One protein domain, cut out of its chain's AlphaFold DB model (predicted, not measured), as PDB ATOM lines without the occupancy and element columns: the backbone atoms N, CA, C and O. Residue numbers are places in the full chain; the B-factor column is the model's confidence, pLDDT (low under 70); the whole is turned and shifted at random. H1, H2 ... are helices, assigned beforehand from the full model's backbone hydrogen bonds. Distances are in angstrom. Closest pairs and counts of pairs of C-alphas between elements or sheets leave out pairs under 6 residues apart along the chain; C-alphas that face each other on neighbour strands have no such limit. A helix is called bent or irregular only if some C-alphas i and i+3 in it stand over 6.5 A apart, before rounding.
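Overview. This is residues 47 to 145 of the 229 residues of the protein "Phage_Mu_F domain-containing protein" of Ruminococcus sp. AM44-9AT (UniProt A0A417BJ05). One long helix, H4, makes the spine of a rod; H3 folds back along its first part as a hairpin, while the short helix H2 packs slantwise on its later part. H1 pairs with H2 in a second helical hairpin, beside the later part of H4, and touches H4 itself with one residue alone, Ile 59. The printed part has 99 residues with four named helices, in the order H1, H2, H3, H4, and no named strand; the class is all helix. The whole is loose, with a radius of gyration of the C-alphas of 17.7 A and spans of 57 by 23 by 18 A.

Along the chain. H4 is residues 110 to 145, 52.4 A from first to last C-alpha, from C-alpha 110 at (24.181, 40.327, 2.641) to C-alpha 145 at (32.619, 19.877, -44.810). H3 is residues 84 to 104, 30.0 A long. H2 is residues 69 to 79, 15.5 A long; it is irregular, but only just, with C-alphas 75 and 78 6.6 A apart. H1 is residues 47 to 64, 25.7 A long, and begins with C-alpha 47 at (26.581, 12.963, -18.876).

Arrangement. H4 is the hub and touches the three other helices. H3 and H4 form a helical hairpin and run opposite ways at a shallow tilt of 30 degrees; their closest C-alphas, those of Tyr 94 and Ala 121, are 5.3 A apart, and H4 touches H3 with residues 113 to 128 alone. H2 touches H4 at a steep tilt of 51 degrees, opposite ways, with the closest C-alphas, those of Ala 73 and Glu 134, 4.8 A apart; here H4 uses residues 129 to 141 alone. H1 and H2 form the other helical hairpin, at a shallow tilt of 27 degrees, opposite ways; the closest C-alphas are those of Gln 51 and Thr 79, at 5.9 A. H1 and H4 only just touch, with 3 pairs of C-alphas within 8 A, through residue 59 of H1 alone and residues 137 to 141 of H4 alone; the closest C-alphas, those of Ile 59 and Ala 137, are 7.3 A apart. They run the same way at a steep tilt of 54 degrees. H3 is apart from H1 and from H2. In H1, H3 and H4 every O i to N i+4 pair is within hydrogen-bond range; in H2 3 of 7 are, beside 4 of 8 O i to N i+3 pairs.

Size, cuts and confidence. The two C-alphas farthest apart, those of Arg 107 and Tyr 145, are 57.7 A from each other. The printed part has no cut, and the links H1 to H2, H2 to H3 and H3 to H4 are tight. The mean pLDDT of the printed part is 86.9, and residues 47 to 49 are under 70.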
ATOM      1  N   VAL A  47      26.769  11.537 -18.539       57.28
ATOM      2  CA  VAL A  47      26.581  12.963 -18.876       57.28
ATOM      3  C   VAL A  47      27.486  13.419 -20.016       57.28
ATOM      4  O   VAL A  47      27.030  14.135 -20.901       57.28
ATOM      5  N   CYS A  48      28.741  12.973 -20.056       66.19
ATOM      6  CA  CYS A  48      29.642  13.327 -21.151       66.19
ATOM      7  C   CYS A  48      29.234  12.668 -22.480       66.19
ATOM      8  O   CYS A  48      29.253  13.334 -23.513       66.19
ATOM      9  N   SER A  49      28.857  11.383 -22.474       67.19
ATOM     10  CA  SER A  49      28.464  10.669 -23.698       67.19
ATOM     11  C   SER A  49      27.135  11.175 -24.249       67.19
ATOM     12  O   SER A  49      27.029  11.400 -25.451       67.19
ATOM     13  N   ASP A  50      26.155  11.438 -23.386       74.19
ATOM     14  CA  ASP A  50      24.835  11.923 -23.795       74.19
ATOM     15  C   ASP A  50      24.896  13.370 -24.288       74.19
ATOM     16  O   ASP A  50      24.258  13.708 -25.283       74.19
ATOM     17  N   GLN A  51      25.734  14.218 -23.677       78.56
ATOM     18  CA  GLN A  51      26.003  15.563 -24.194       78.56
ATOM     19  C   GLN A  51      26.679  15.519 -25.569       78.56
ATOM     20  O   GLN A  51      26.281  16.261 -26.465       78.56
ATOM     21  N   VAL A  52      27.668  14.639 -25.768       74.69
ATOM     22  CA  VAL A  52      28.312  14.452 -27.081       74.69
ATOM     23  C   VAL A  52      27.305  13.945 -28.117       74.69
ATOM     24  O   VAL A  52      27.272  14.464 -29.231       74.69
ATOM     25  N   ASN A  53      26.453  12.982 -27.760       77.06
ATOM     26  CA  ASN A  53      25.413  12.459 -28.646       77.06
ATOM     27  C   ASN A  53      24.380  13.533 -29.009       77.06
ATOM     28  O   ASN A  53      24.025  13.660 -30.180       77.06
ATOM     29  N   ALA A  54      23.964  14.360 -28.047       83.88
ATOM     30  CA  ALA A  54      23.081  15.492 -28.301       83.88
ATOM     31  C   ALA A  54      23.723  16.505 -29.263       83.88
ATOM     32  O   ALA A  54      23.078  16.949 -30.207       83.88
ATOM     33  N   VAL A  55      25.003  16.844 -29.073       81.25
ATOM     34  CA  VAL A  55      25.730  17.747 -29.981       81.25
ATOM     35  C   VAL A  55      25.837  17.158 -31.391       81.25
ATOM     36  O   VAL A  55      25.561  17.866 -32.356       81.25
ATOM     37  N   ARG A  56      26.180  15.869 -31.523       80.50
ATOM     38  CA  ARG A  56      26.243  15.173 -32.821       80.50
ATOM     39  C   ARG A  56      24.906  15.206 -33.549       80.50
ATOM     40  O   ARG A  56      24.871  15.564 -34.722       80.50
ATOM     41  N   TYR A  57      23.825  14.876 -32.843       83.62
ATOM     42  CA  TYR A  57      22.471  14.931 -33.383       83.62
ATOM     43  C   TYR A  57      22.132  16.341 -33.880       83.62
ATOM     44  O   TYR A  57      21.744  16.506 -35.030       83.62
ATOM     45  N   LEU A  58      22.369  17.369 -33.059       86.31
ATOM     46  CA  LEU A  58      22.086  18.758 -33.428       86.31
ATOM     47  C   LEU A  58      22.887  19.237 -34.644       86.31
ATOM     48  O   LEU A  58      22.366  20.013 -35.437       86.31
ATOM     49  N   ILE A  59      24.142  18.807 -34.797       77.25
ATOM     50  CA  ILE A  59      24.973  19.166 -35.956       77.25
ATOM     51  C   ILE A  59      24.481  18.460 -37.223       77.25
ATOM     52  O   ILE A  59      24.386  19.103 -38.266       77.25
ATOM     53  N   ALA A  60      24.149  17.170 -37.134       74.69
ATOM     54  CA  ALA A  60      23.602  16.414 -38.260       74.69
ATOM     55  C   ALA A  60      22.254  16.991 -38.725       74.69
ATOM     56  O   ALA A  60      22.054  17.236 -39.915       74.69
ATOM     57  N   GLU A  61      21.367  17.298 -37.777       88.62
ATOM     58  CA  GLU A  61      20.066  17.899 -38.068       88.62
ATOM     59  C   GLU A  61      20.225  19.306 -38.658       88.62
ATOM     60  O   GLU A  61      19.593  19.648 -39.655       88.62
ATOM     61  N   ALA A  62      21.135  20.114 -38.103       83.88
ATOM     62  CA  ALA A  62      21.443  21.439 -38.627       83.88
ATOM     63  C   ALA A  62      21.950  21.397 -40.075       83.88
ATOM     64  O   ALA A  62      21.553  22.240 -40.876       83.88
ATOM     65  N   GLN A  63      22.788  20.416 -40.425       81.44
ATOM     66  CA  GLN A  63      23.240  20.215 -41.802       81.44
ATOM     67  C   GLN A  63      22.072  19.855 -42.727       81.44
ATOM     68  O   GLN A  63      21.960  20.435 -43.806       81.44
ATOM     69  N   SER A  64      21.177  18.966 -42.290       78.94
ATOM     70  CA  SER A  64      19.993  18.572 -43.068       78.94
ATOM     71  C   SER A  64      19.024  19.740 -43.286       78.94
ATOM     72  O   SER A  64      18.402  19.848 -44.340       78.94
ATOM     73  N   LEU A  65      18.938  20.653 -42.316       89.75
ATOM     74  CA  LEU A  65      18.113  21.863 -42.368       89.75
ATOM     75  C   LEU A  65      18.814  23.068 -43.022       89.75
ATOM     76  O   LEU A  65      18.219  24.142 -43.109       89.75
ATOM     77  N   GLY A  66      20.067  22.929 -43.471       84.19
ATOM     78  CA  GLY A  66      20.833  24.021 -44.083       84.19
ATOM     79  C   GLY A  66      21.175  25.172 -43.125       84.19
ATOM     80  O   GLY A  66      21.391  26.301 -43.566       84.19
ATOM     81  N   MET A  67      21.211  24.913 -41.818       88.56
ATOM     82  CA  MET A  67      21.474  25.925 -40.796       88.56
ATOM     83  C   MET A  67      22.947  26.345 -40.782       88.56
ATOM     84  O   MET A  67      23.868  25.525 -40.826       88.56
ATOM     85  N   GLY A  68      23.182  27.649 -40.642       83.81
ATOM     86  CA  GLY A  68      24.526  28.199 -40.478       83.81
ATOM     87  C   GLY A  68      25.083  27.997 -39.065       83.81
ATOM     88  O   GLY A  68      24.344  27.922 -38.085       83.81
ATOM     89  N   SER A  69      26.414  28.012 -38.932       82.62
ATOM     90  CA  SER A  69      27.100  27.751 -37.651       82.62
ATOM     91  C   SER A  69      26.656  28.630 -36.470       82.62
ATOM     92  O   SER A  69      26.615  28.157 -35.334       82.62
ATOM     93  N   ASP A  70      26.301  29.895 -36.717       89.19
ATOM     94  CA  ASP A  70      25.827  30.816 -35.676       89.19
ATOM     95  C   ASP A  70      24.436  30.436 -35.151       89.19
ATOM     96  O   ASP A  70      24.131  30.652 -33.976       89.19
ATOM     97  N   GLU A  71      23.596  29.860 -36.008       91.94
ATOM     98  CA  GLU A  71      22.280  29.359 -35.639       91.94
ATOM     99  C   GLU A  71      22.403  28.025 -34.896       91.94
ATOM    100  O   GLU A  71      21.890  27.905 -33.782       91.94
ATOM    101  N   THR A  72      23.186  27.075 -35.423       87.12
ATOM    102  CA  THR A  72      23.487  25.787 -34.769       87.12
ATOM    103  C   THR A  72      24.042  25.982 -33.356       87.12
ATOM    104  O   THR A  72      23.653  25.285 -32.415       87.12
ATOM    105  N   ALA A  73      24.903  26.985 -33.157       88.88
ATOM    106  CA  ALA A  73      25.463  27.314 -31.849       88.88
ATOM    107  C   ALA A  73      24.393  27.639 -30.789       88.88
ATOM    108  O   ALA A  73      24.598  27.357 -29.607       88.88
ATOM    109  N   ARG A  74      23.243  28.208 -31.177       93.06
ATOM    110  CA  ARG A  74      22.148  28.519 -30.240       93.06
ATOM    111  C   ARG A  74      21.514  27.249 -29.678       93.06
ATOM    112  O   ARG A  74      21.191  27.229 -28.492       93.06
ATOM    113  N   TYR A  75      21.411  26.203 -30.495       90.88
ATOM    114  CA  TYR A  75      20.869  24.901 -30.101       90.88
ATOM    115  C   TYR A  75      21.882  24.040 -29.338       90.88
ATOM    116  O   TYR A  75      21.498  23.323 -28.420       90.88
ATOM    117  N   ILE A  76      23.182  24.160 -29.641       86.75
ATOM    118  CA  ILE A  76      24.252  23.488 -28.877       86.75
ATOM    119  C   ILE A  76      24.409  24.093 -27.478       86.75
ATOM    120  O   ILE A  76      24.738  23.404 -26.519       86.75
ATOM    121  N   ARG A  77      24.185  25.399 -27.319       90.81
ATOM    122  CA  ARG A  77      24.415  26.098 -26.049       90.81
ATOM    123  C   ARG A  77      23.780  25.440 -24.806       90.81
ATOM    124  O   ARG A  77      24.502  25.324 -23.815       90.81
ATOM    125  N   PRO A  78      22.497  25.028 -24.792       89.50
ATOM    126  CA  PRO A  78      21.902  24.367 -23.629       89.50
ATOM    127  C   PRO A  78      22.473  22.972 -23.332       89.50
ATOM    128  O   PRO A  78      22.287  22.485 -22.221       89.50
ATOM    129  N   THR A  79      23.178  22.333 -24.273       86.31
ATOM    130  CA  THR A  79      23.732  20.981 -24.085       86.31
ATOM    131  C   THR A  79      25.153  20.986 -23.517       86.31
ATOM    132  O   THR A  79      25.654  19.936 -23.122       86.31
ATOM    133  N   VAL A  80      25.810  22.153 -23.426       82.44
ATOM    134  CA  VAL A  80      27.222  22.261 -23.023       82.44
ATOM    135  C   VAL A  80      27.428  23.012 -21.702       82.44
ATOM    136  O   VAL A  80      27.045  24.169 -21.525       82.44
ATOM    137  N   GLY A  81      28.112  22.356 -20.760       84.94
ATOM    138  CA  GLY A  81      28.528  22.941 -19.481       84.94
ATOM    139  C   GLY A  81      29.794  23.808 -19.565       84.94
ATOM    140  O   GLY A  81      30.442  23.915 -20.610       84.94
ATOM    141  N   LEU A  82      30.168  24.421 -18.436       85.62
ATOM    142  CA  LEU A  82      31.467  25.088 -18.269       85.62
ATOM    143  C   LEU A  82      32.587  24.048 -18.106       85.62
ATOM    144  O   LEU A  82      32.381  23.026 -17.460       85.62
ATOM    145  N   THR A  83      33.794  24.327 -18.615       81.00
ATOM    146  CA  THR A  83      34.981  23.570 -18.171       81.00
ATOM    147  C   THR A  83      35.364  23.934 -16.748       81.00
ATOM    148  O   THR A  83      35.029  25.013 -16.267       81.00
ATOM    149  N   GLU A  84      36.181  23.097 -16.115       79.31
ATOM    150  CA  GLU A  84      36.796  23.377 -14.816       79.31
ATOM    151  C   GLU A  84      37.437  24.777 -14.754       79.31
ATOM    152  O   GLU A  84      37.110  25.580 -13.882       79.31
ATOM    153  N   ARG A  85      38.276  25.134 -15.739       76.38
ATOM    154  CA  ARG A  85      38.907  26.468 -15.811       76.38
ATOM    155  C   ARG A  85      37.878  27.599 -15.879       76.38
ATOM    156  O   ARG A  85      38.080  28.652 -15.271       76.38
ATOM    157  N   GLN A  86      36.789  27.397 -16.620       85.06
ATOM    158  CA  GLN A  86      35.709  28.374 -16.754       85.06
ATOM    159  C   GLN A  86      34.884  28.481 -15.470       85.06
ATOM    160  O   GLN A  86      34.616  29.598 -15.034       85.06
ATOM    161  N   ALA A  87      34.568  27.357 -14.825       88.94
ATOM    162  CA  ALA A  87      33.889  27.306 -13.535       88.94
ATOM    163  C   ALA A  87      34.718  27.991 -12.437       88.94
ATOM    164  O   ALA A  87      34.201  28.844 -11.719       88.94
ATOM    165  N   ALA A  88      36.026  27.724 -12.374       89.25
ATOM    166  CA  ALA A  88      36.945  28.396 -11.456       89.25
ATOM    167  C   ALA A  88      37.029  29.909 -11.724       89.25
ATOM    168  O   ALA A  88      37.045  30.719 -10.794       89.25
ATOM    169  N   ALA A  89      37.062  30.331 -12.993       91.19
ATOM    170  CA  ALA A  89      36.980  31.746 -13.352       91.19
ATOM    171  C   ALA A  89      35.634  32.372 -12.945       91.19
ATOM    172  O   ALA A  89      35.618  33.488 -12.430       91.19
ATOM    173  N   ASN A  90      34.525  31.651 -13.115       94.50
ATOM    174  CA  ASN A  90      33.194  32.113 -12.732       94.50
ATOM    175  C   ASN A  90      33.053  32.268 -11.210       94.50
ATOM    176  O   ASN A  90      32.520  33.272 -10.744       94.50
ATOM    177  N   LEU A  91      33.609  31.338 -10.428       95.19
ATOM    178  CA  LEU A  91      33.650  31.446  -8.969       95.19
ATOM    179  C   LEU A  91      34.500  32.642  -8.509       95.19
ATOM    180  O   LEU A  91      34.090  33.397  -7.627       95.19
ATOM    181  N   ARG A  92      35.659  32.871  -9.140       96.12
ATOM    182  CA  ARG A  92      36.471  34.075  -8.885       96.12
ATOM    183  C   ARG A  92      35.709  35.356  -9.218       96.12
ATOM    184  O   ARG A  92      35.751  36.301  -8.435       96.12
ATOM    185  N   HIS A  93      34.976  35.375 -10.330       96.00
ATOM    186  CA  HIS A  93      34.131  36.507 -10.707       96.00
ATOM    187  C   HIS A  93      33.022  36.756  -9.674       96.00
ATOM    188  O   HIS A  93      32.855  37.890  -9.233       96.00
ATOM    189  N   TYR A  94      32.329  35.705  -9.221       96.94
ATOM    190  CA  TYR A  94      31.336  35.788  -8.146       96.94
ATOM    191  C   TYR A  94      31.917  36.430  -6.877       96.94
ATOM    192  O   TYR A  94      31.372  37.412  -6.375       96.94
ATOM    193  N   ASN A  95      33.054  35.918  -6.395       96.88
ATOM    194  CA  ASN A  95      33.705  36.422  -5.184       96.88
ATOM    195  C   ASN A  95      34.191  37.869  -5.342       96.88
ATOM    196  O   ASN A  95      34.069  38.666  -4.410       96.88
ATOM    197  N   SER A  96      34.699  38.229  -6.523       97.12
ATOM    198  CA  SER A  96      35.107  39.600  -6.834       97.12
ATOM    199  C   SER A  96      33.920  40.561  -6.779       97.12
ATOM    200  O   SER A  96      33.994  41.566  -6.074       97.12
ATOM    201  N   VAL A  97      32.801  40.220  -7.428       95.94
ATOM    202  CA  VAL A  97      31.577  41.039  -7.406       95.94
ATOM    203  C   VAL A  97      31.023  41.152  -5.987       95.94
ATOM    204  O   VAL A  97      30.631  42.237  -5.564       95.94
ATOM    205  N   LYS A  98      31.024  40.053  -5.223       95.75
ATOM    206  CA  LYS A  98      30.589  40.038  -3.820       95.75
ATOM    207  C   LYS A  98      31.433  40.987  -2.960       95.75
ATOM    208  O   LYS A  98      30.882  41.765  -2.189       95.75
ATOM    209  N   THR A  99      32.755  40.951  -3.124       95.69
ATOM    210  CA  THR A  99      33.695  41.826  -2.400       95.69
ATOM    211  C   THR A  99      33.490  43.292  -2.770       95.69
ATOM    212  O   THR A  99      33.379  44.137  -1.887       95.69
ATOM    213  N   GLN A 100      33.360  43.584  -4.065       95.50
ATOM    214  CA  GLN A 100      33.122  44.934  -4.566       95.50
ATOM    215  C   GLN A 100      31.802  45.515  -4.037       95.50
ATOM    216  O   GLN A 100      31.784  46.608  -3.487       95.50
ATOM    217  N   LEU A 101      30.704  44.758  -4.109       95.50
ATOM    218  CA  LEU A 101      29.397  45.212  -3.623       95.50
ATOM    219  C   LEU A 101      29.378  45.497  -2.114       95.50
ATOM    220  O   LEU A 101      28.650  46.391  -1.684       95.50
ATOM    221  N   ARG A 102      30.159  44.759  -1.315       93.44
ATOM    222  CA  ARG A 102      30.315  45.030   0.124       93.44
ATOM    223  C   ARG A 102      31.044  46.347   0.378       93.44
ATOM    224  O   ARG A 102      30.643  47.084   1.273       93.44
ATOM    225  N   ALA A 103      32.084  46.633  -0.403       93.94
ATOM    226  CA  ALA A 103      32.843  47.876  -0.298       93.94
ATOM    227  C   ALA A 103      32.015  49.088  -0.760       93.94
ATOM    228  O   ALA A 103      31.919  50.079  -0.039       93.94
ATOM    229  N   ASP A 104      31.359  48.978  -1.917       94.69
ATOM    230  CA  ASP A 104      30.614  50.078  -2.541       94.69
ATOM    231  C   ASP A 104      29.290  50.380  -1.816       94.69
ATOM    232  O   ASP A 104      28.786  51.506  -1.843       94.69
ATOM    233  N   HIS A 105      28.697  49.377  -1.155       93.88
ATOM    234  CA  HIS A 105      27.400  49.508  -0.490       93.88
ATOM    235  C   HIS A 105      27.369  48.880   0.918       93.88
ATOM    236  O   HIS A 105      26.672  47.882   1.130       93.88
ATOM    237  N   PRO A 106      28.001  49.509   1.930       90.38
ATOM    238  CA  PRO A 106      28.127  48.938   3.280       90.38
ATOM    239  C   PRO A 106      26.798  48.667   4.005       90.38
ATOM    240  O   PRO A 106      26.738  47.854   4.920       90.38
ATOM    241  N   ARG A 107      25.715  49.354   3.616       93.75
ATOM    242  CA  ARG A 107      24.367  49.185   4.198       93.75
ATOM    243  C   ARG A 107      23.515  48.135   3.474       93.75
ATOM    244  O   ARG A 107      22.371  47.902   3.865       93.75
ATOM    245  N   MET A 108      24.013  47.544   2.387       93.19
ATOM    246  CA  MET A 108      23.263  46.542   1.635       93.19
ATOM    247  C   MET A 108      23.206  45.232   2.422       93.19
ATOM    248  O   MET A 108      24.222  44.741   2.902       93.19
ATOM    249  N   LYS A 109      22.010  44.639   2.524       94.88
ATOM    250  CA  LYS A 109      21.839  43.321   3.151       94.88
ATOM    251  C   LYS A 109      22.667  42.270   2.413       94.88
ATOM    252  O   LYS A 109      22.611  42.207   1.182       94.88
ATOM    253  N   GLU A 110      23.330  41.401   3.169       91.06
ATOM    254  CA  GLU A 110      24.181  40.327   2.641       91.06
ATOM    255  C   GLU A 110      23.440  39.453   1.615       91.06
ATOM    256  O   GLU A 110      23.938  39.234   0.516       91.06
ATOM    257  N   GLU A 111      22.192  39.069   1.892       93.31
ATOM    258  CA  GLU A 111      21.358  38.294   0.962       93.31
ATOM    259  C   GLU A 111      21.193  38.985  -0.408       93.31
ATOM    260  O   GLU A 111      21.230  38.348  -1.465       93.31
ATOM    261  N   SER A 112      21.048  40.315  -0.418       94.69
ATOM    262  CA  SER A 112      20.938  41.082  -1.661       94.69
ATOM    263  C   SER A 112      22.272  41.156  -2.403       94.69
ATOM    264  O   SER A 112      22.270  41.161  -3.636       94.69
ATOM    265  N   ILE A 113      23.392  41.224  -1.679       94.44
ATOM    266  CA  ILE A 113      24.737  41.179  -2.262       94.44
ATOM    267  C   ILE A 113      24.945  39.828  -2.943       94.44
ATOM    268  O   ILE A 113      25.303  39.780  -4.120       94.44
ATOM    269  N   GLU A 114      24.646  38.733  -2.244       94.06
ATOM    270  CA  GLU A 114      24.772  37.386  -2.794       94.06
ATOM    271  C   GLU A 114      23.877  37.172  -4.004       94.06
ATOM    272  O   GLU A 114      24.332  36.650  -5.018       94.06
ATOM    273  N   ARG A 115      22.619  37.621  -3.948       96.00
ATOM    274  CA  ARG A 115      21.705  37.542  -5.091       96.00
ATOM    275  C   ARG A 115      22.279  38.265  -6.310       96.00
ATOM    276  O   ARG A 115      22.311  37.681  -7.389       96.00
ATOM    277  N   LYS A 116      22.774  39.497  -6.146       95.56
ATOM    278  CA  LYS A 116      23.385  40.268  -7.243       95.56
ATOM    279  C   LYS A 116      24.653  39.600  -7.779       95.56
ATOM    280  O   LYS A 116      24.813  39.504  -8.994       95.56
ATOM    281  N   ALA A 117      25.514  39.092  -6.899       95.25
ATOM    282  CA  ALA A 117      26.715  38.362  -7.287       95.25
ATOM    283  C   ALA A 117      26.371  37.064  -8.040       95.25
ATOM    284  O   ALA A 117      26.965  36.790  -9.083       95.25
ATOM    285  N   ARG A 118      25.354  36.309  -7.593       94.94
ATOM    286  CA  ARG A 118      24.839  35.117  -8.292       94.94
ATOM    287  C   ARG A 118      24.313  35.474  -9.680       94.94
ATOM    288  O   ARG A 118      24.650  34.795 -10.643       94.94
ATOM    289  N   THR A 119      23.551  36.561  -9.817       96.75
ATOM    290  CA  THR A 119      23.076  37.039 -11.127       96.75
ATOM    291  C   THR A 119      24.233  37.434 -12.051       96.75
ATOM    292  O   THR A 119      24.210  37.103 -13.236       96.75
ATOM    293  N   ALA A 120      25.259  38.117 -11.535       95.81
ATOM    294  CA  ALA A 120      26.441  38.482 -12.316       95.81
ATOM    295  C   ALA A 120      27.218  37.242 -12.790       95.81
ATOM    296  O   ALA A 120      27.553  37.138 -13.972       95.81
ATOM    297  N   ALA A 121      27.421  36.270 -11.897       95.19
ATOM    298  CA  ALA A 121      28.044  34.988 -12.213       95.19
ATOM    299  C   ALA A 121      27.231  34.187 -13.243       95.19
ATOM    300  O   ALA A 121      27.795  33.670 -14.201       95.19
ATOM    301  N   ALA A 122      25.900  34.146 -13.126       94.56
ATOM    302  CA  ALA A 122      25.038  33.489 -14.110       94.56
ATOM    303  C   ALA A 122      25.192  34.109 -15.513       94.56
ATOM    304  O   ALA A 122      25.381  33.386 -16.491       94.56
ATOM    305  N   LYS A 123      25.218  35.446 -15.614       95.94
ATOM    306  CA  LYS A 123      25.472  36.148 -16.888       95.94
ATOM    307  C   LYS A 123      26.870  35.869 -17.444       95.94
ATOM    308  O   LYS A 123      27.052  35.796 -18.658       95.94
ATOM    309  N   TYR A 124      27.880  35.746 -16.583       95.31
ATOM    310  CA  TYR A 124      29.237  35.409 -17.012       95.31
ATOM    311  C   TYR A 124      29.337  33.963 -17.514       95.31
ATOM    312  O   TYR A 124      29.902  33.737 -18.586       95.31
ATOM    313  N   ALA A 125      28.710  33.014 -16.816       92.25
ATOM    314  CA  ALA A 125      28.586  31.626 -17.251       92.25
ATOM    315  C   ALA A 125      27.872  31.515 -18.608       92.25
ATOM    316  O   ALA A 125      28.362  30.826 -19.500       92.25
ATOM    317  N   GLU A 126      26.783  32.259 -18.814       92.88
ATOM    318  CA  GLU A 126      26.078  32.330 -20.101       92.88
ATOM    319  C   GLU A 126      27.008  32.766 -21.244       92.88
ATOM    320  O   GLU A 126      27.019  32.139 -22.308       92.88
ATOM    321  N   ARG A 127      27.835  33.800 -21.029       93.31
ATOM    322  CA  ARG A 127      28.825  34.242 -22.027       93.31
ATOM    323  C   ARG A 127      29.850  33.150 -22.329       93.31
ATOM    324  O   ARG A 127      30.193  32.941 -23.493       93.31
ATOM    325  N   GLN A 128      30.319  32.440 -21.305       89.38
ATOM    326  CA  GLN A 128      31.264  31.335 -21.472       89.38
ATOM    327  C   GLN A 128      30.643  30.163 -22.246       89.38
ATOM    328  O   GLN A 128      31.274  29.650 -23.166       89.38
ATOM    329  N   GLN A 129      29.408  29.772 -21.928       89.62
ATOM    330  CA  GLN A 129      28.675  28.721 -22.643       89.62
ATOM    331  C   GLN A 129      28.430  29.098 -24.101       89.62
ATOM    332  O   GLN A 129      28.685  28.290 -24.988       89.62
ATOM    333  N   ARG A 130      28.005  30.341 -24.366       89.94
ATOM    334  CA  ARG A 130      27.845  30.849 -25.732       89.94
ATOM    335  C   ARG A 130      29.146  30.736 -26.524       89.94
ATOM    336  O   ARG A 130      29.145  30.191 -27.621       89.94
ATOM    337  N   TYR A 131      30.260  31.194 -25.952       85.38
ATOM    338  CA  TYR A 131      31.565  31.106 -26.605       85.38
ATOM    339  C   TYR A 131      31.959  29.658 -26.932       85.38
ATOM    340  O   TYR A 131      32.472  29.388 -28.020       85.38
ATOM    341  N   ARG A 132      31.703  28.716 -26.013       84.75
ATOM    342  CA  ARG A 132      31.936  27.284 -26.256       84.75
ATOM    343  C   ARG A 132      31.062  26.753 -27.380       84.75
ATOM    344  O   ARG A 132      31.589  26.116 -28.279       84.75
ATOM    345  N   ALA A 133      29.763  27.027 -27.335       83.44
ATOM    346  CA  ALA A 133      28.807  26.524 -28.310       83.44
ATOM    347  C   ALA A 133      29.138  27.011 -29.725       83.44
ATOM    348  O   ALA A 133      29.199  26.206 -30.646       83.44
ATOM    349  N   GLU A 134      29.469  28.297 -29.880       85.38
ATOM    350  CA  GLU A 134      29.956  28.848 -31.153       85.38
ATOM    351  C   GLU A 134      31.258  28.184 -31.613       85.38
ATOM    352  O   GLU A 134      31.460  27.950 -32.802       85.38
ATOM    353  N   THR A 135      32.163  27.898 -30.675       79.38
ATOM    354  CA  THR A 135      33.441  27.248 -30.984       79.38
ATOM    355  C   THR A 135      33.233  25.821 -31.475       79.38
ATOM    356  O   THR A 135      33.818  25.456 -32.490       79.38
ATOM    357  N   ILE A 136      32.386  25.049 -30.794       77.25
ATOM    358  CA  ILE A 136      32.026  23.681 -31.176       77.25
ATOM    359  C   ILE A 136      31.339  23.704 -32.540       77.25
ATOM    360  O   ILE A 136      31.869  23.123 -33.477       77.25
ATOM    361  N   ALA A 137      30.248  24.464 -32.690       74.75
ATOM    362  CA  ALA A 137      29.485  24.540 -33.936       74.75
ATOM    363  C   ALA A 137      30.382  24.836 -35.143       74.75
ATOM    364  O   ALA A 137      30.362  24.109 -36.129       74.75
ATOM    365  N   ARG A 138      31.219  25.877 -35.057       77.62
ATOM    366  CA  ARG A 138      32.106  26.258 -36.164       77.62
ATOM    367  C   ARG A 138      33.157  25.201 -36.472       77.62
ATOM    368  O   ARG A 138      33.424  24.955 -37.640       77.62
ATOM    369  N   THR A 139      33.766  24.618 -35.443       76.38
ATOM    370  CA  THR A 139      34.860  23.654 -35.617       76.38
ATOM    371  C   THR A 139      34.337  22.354 -36.220       76.38
ATOM    372  O   THR A 139      34.891  21.889 -37.208       76.38
ATOM    373  N   GLU A 140      33.240  21.825 -35.681       74.12
ATOM    374  CA  GLU A 140      32.647  20.567 -36.139       74.12
ATOM    375  C   GLU A 140      32.062  20.695 -37.550       74.12
ATOM    376  O   GLU A 140      32.290  19.831 -38.389       74.12
ATOM    377  N   ILE A 141      31.370  21.802 -37.856       74.50
ATOM    378  CA  ILE A 141      30.853  22.051 -39.209       74.50
ATOM    379  C   ILE A 141      32.013  22.166 -40.204       74.50
ATOM    380  O   ILE A 141      32.000  21.497 -41.234       74.50
ATOM    381  N   ALA A 142      33.045  22.962 -39.903       74.94
ATOM    382  CA  ALA A 142      34.202  23.089 -40.790       74.94
ATOM    383  C   ALA A 142      34.899  21.738 -41.018       74.94
ATOM    384  O   ALA A 142      35.270  21.424 -42.148       74.94
ATOM    385  N   GLN A 143      35.043  20.926 -39.970       77.00
ATOM    386  CA  GLN A 143      35.610  19.585 -40.078       77.00
ATOM    387  C   GLN A 143      34.749  18.674 -40.956       77.00
ATOM    388  O   GLN A 143      35.284  18.001 -41.834       77.00
ATOM    389  N   ALA A 144      33.428  18.683 -40.763       72.06
ATOM    390  CA  ALA A 144      32.496  17.863 -41.530       72.06
ATOM    391  C   ALA A 144      32.537  18.188 -43.030       72.06
ATOM    392  O   ALA A 144      32.621  17.274 -43.847       72.06
ATOM    393  N   TYR A 145      32.539  19.472 -43.402       76.62
ATOM    394  CA  TYR A 145      32.619  19.877 -44.810       76.62
ATOM    395  C   TYR A 145      33.963  19.511 -45.451       76.62
ATOM    396  O   TYR A 145      33.978  19.013 -46.575       76.62
TER     397      TYR A 145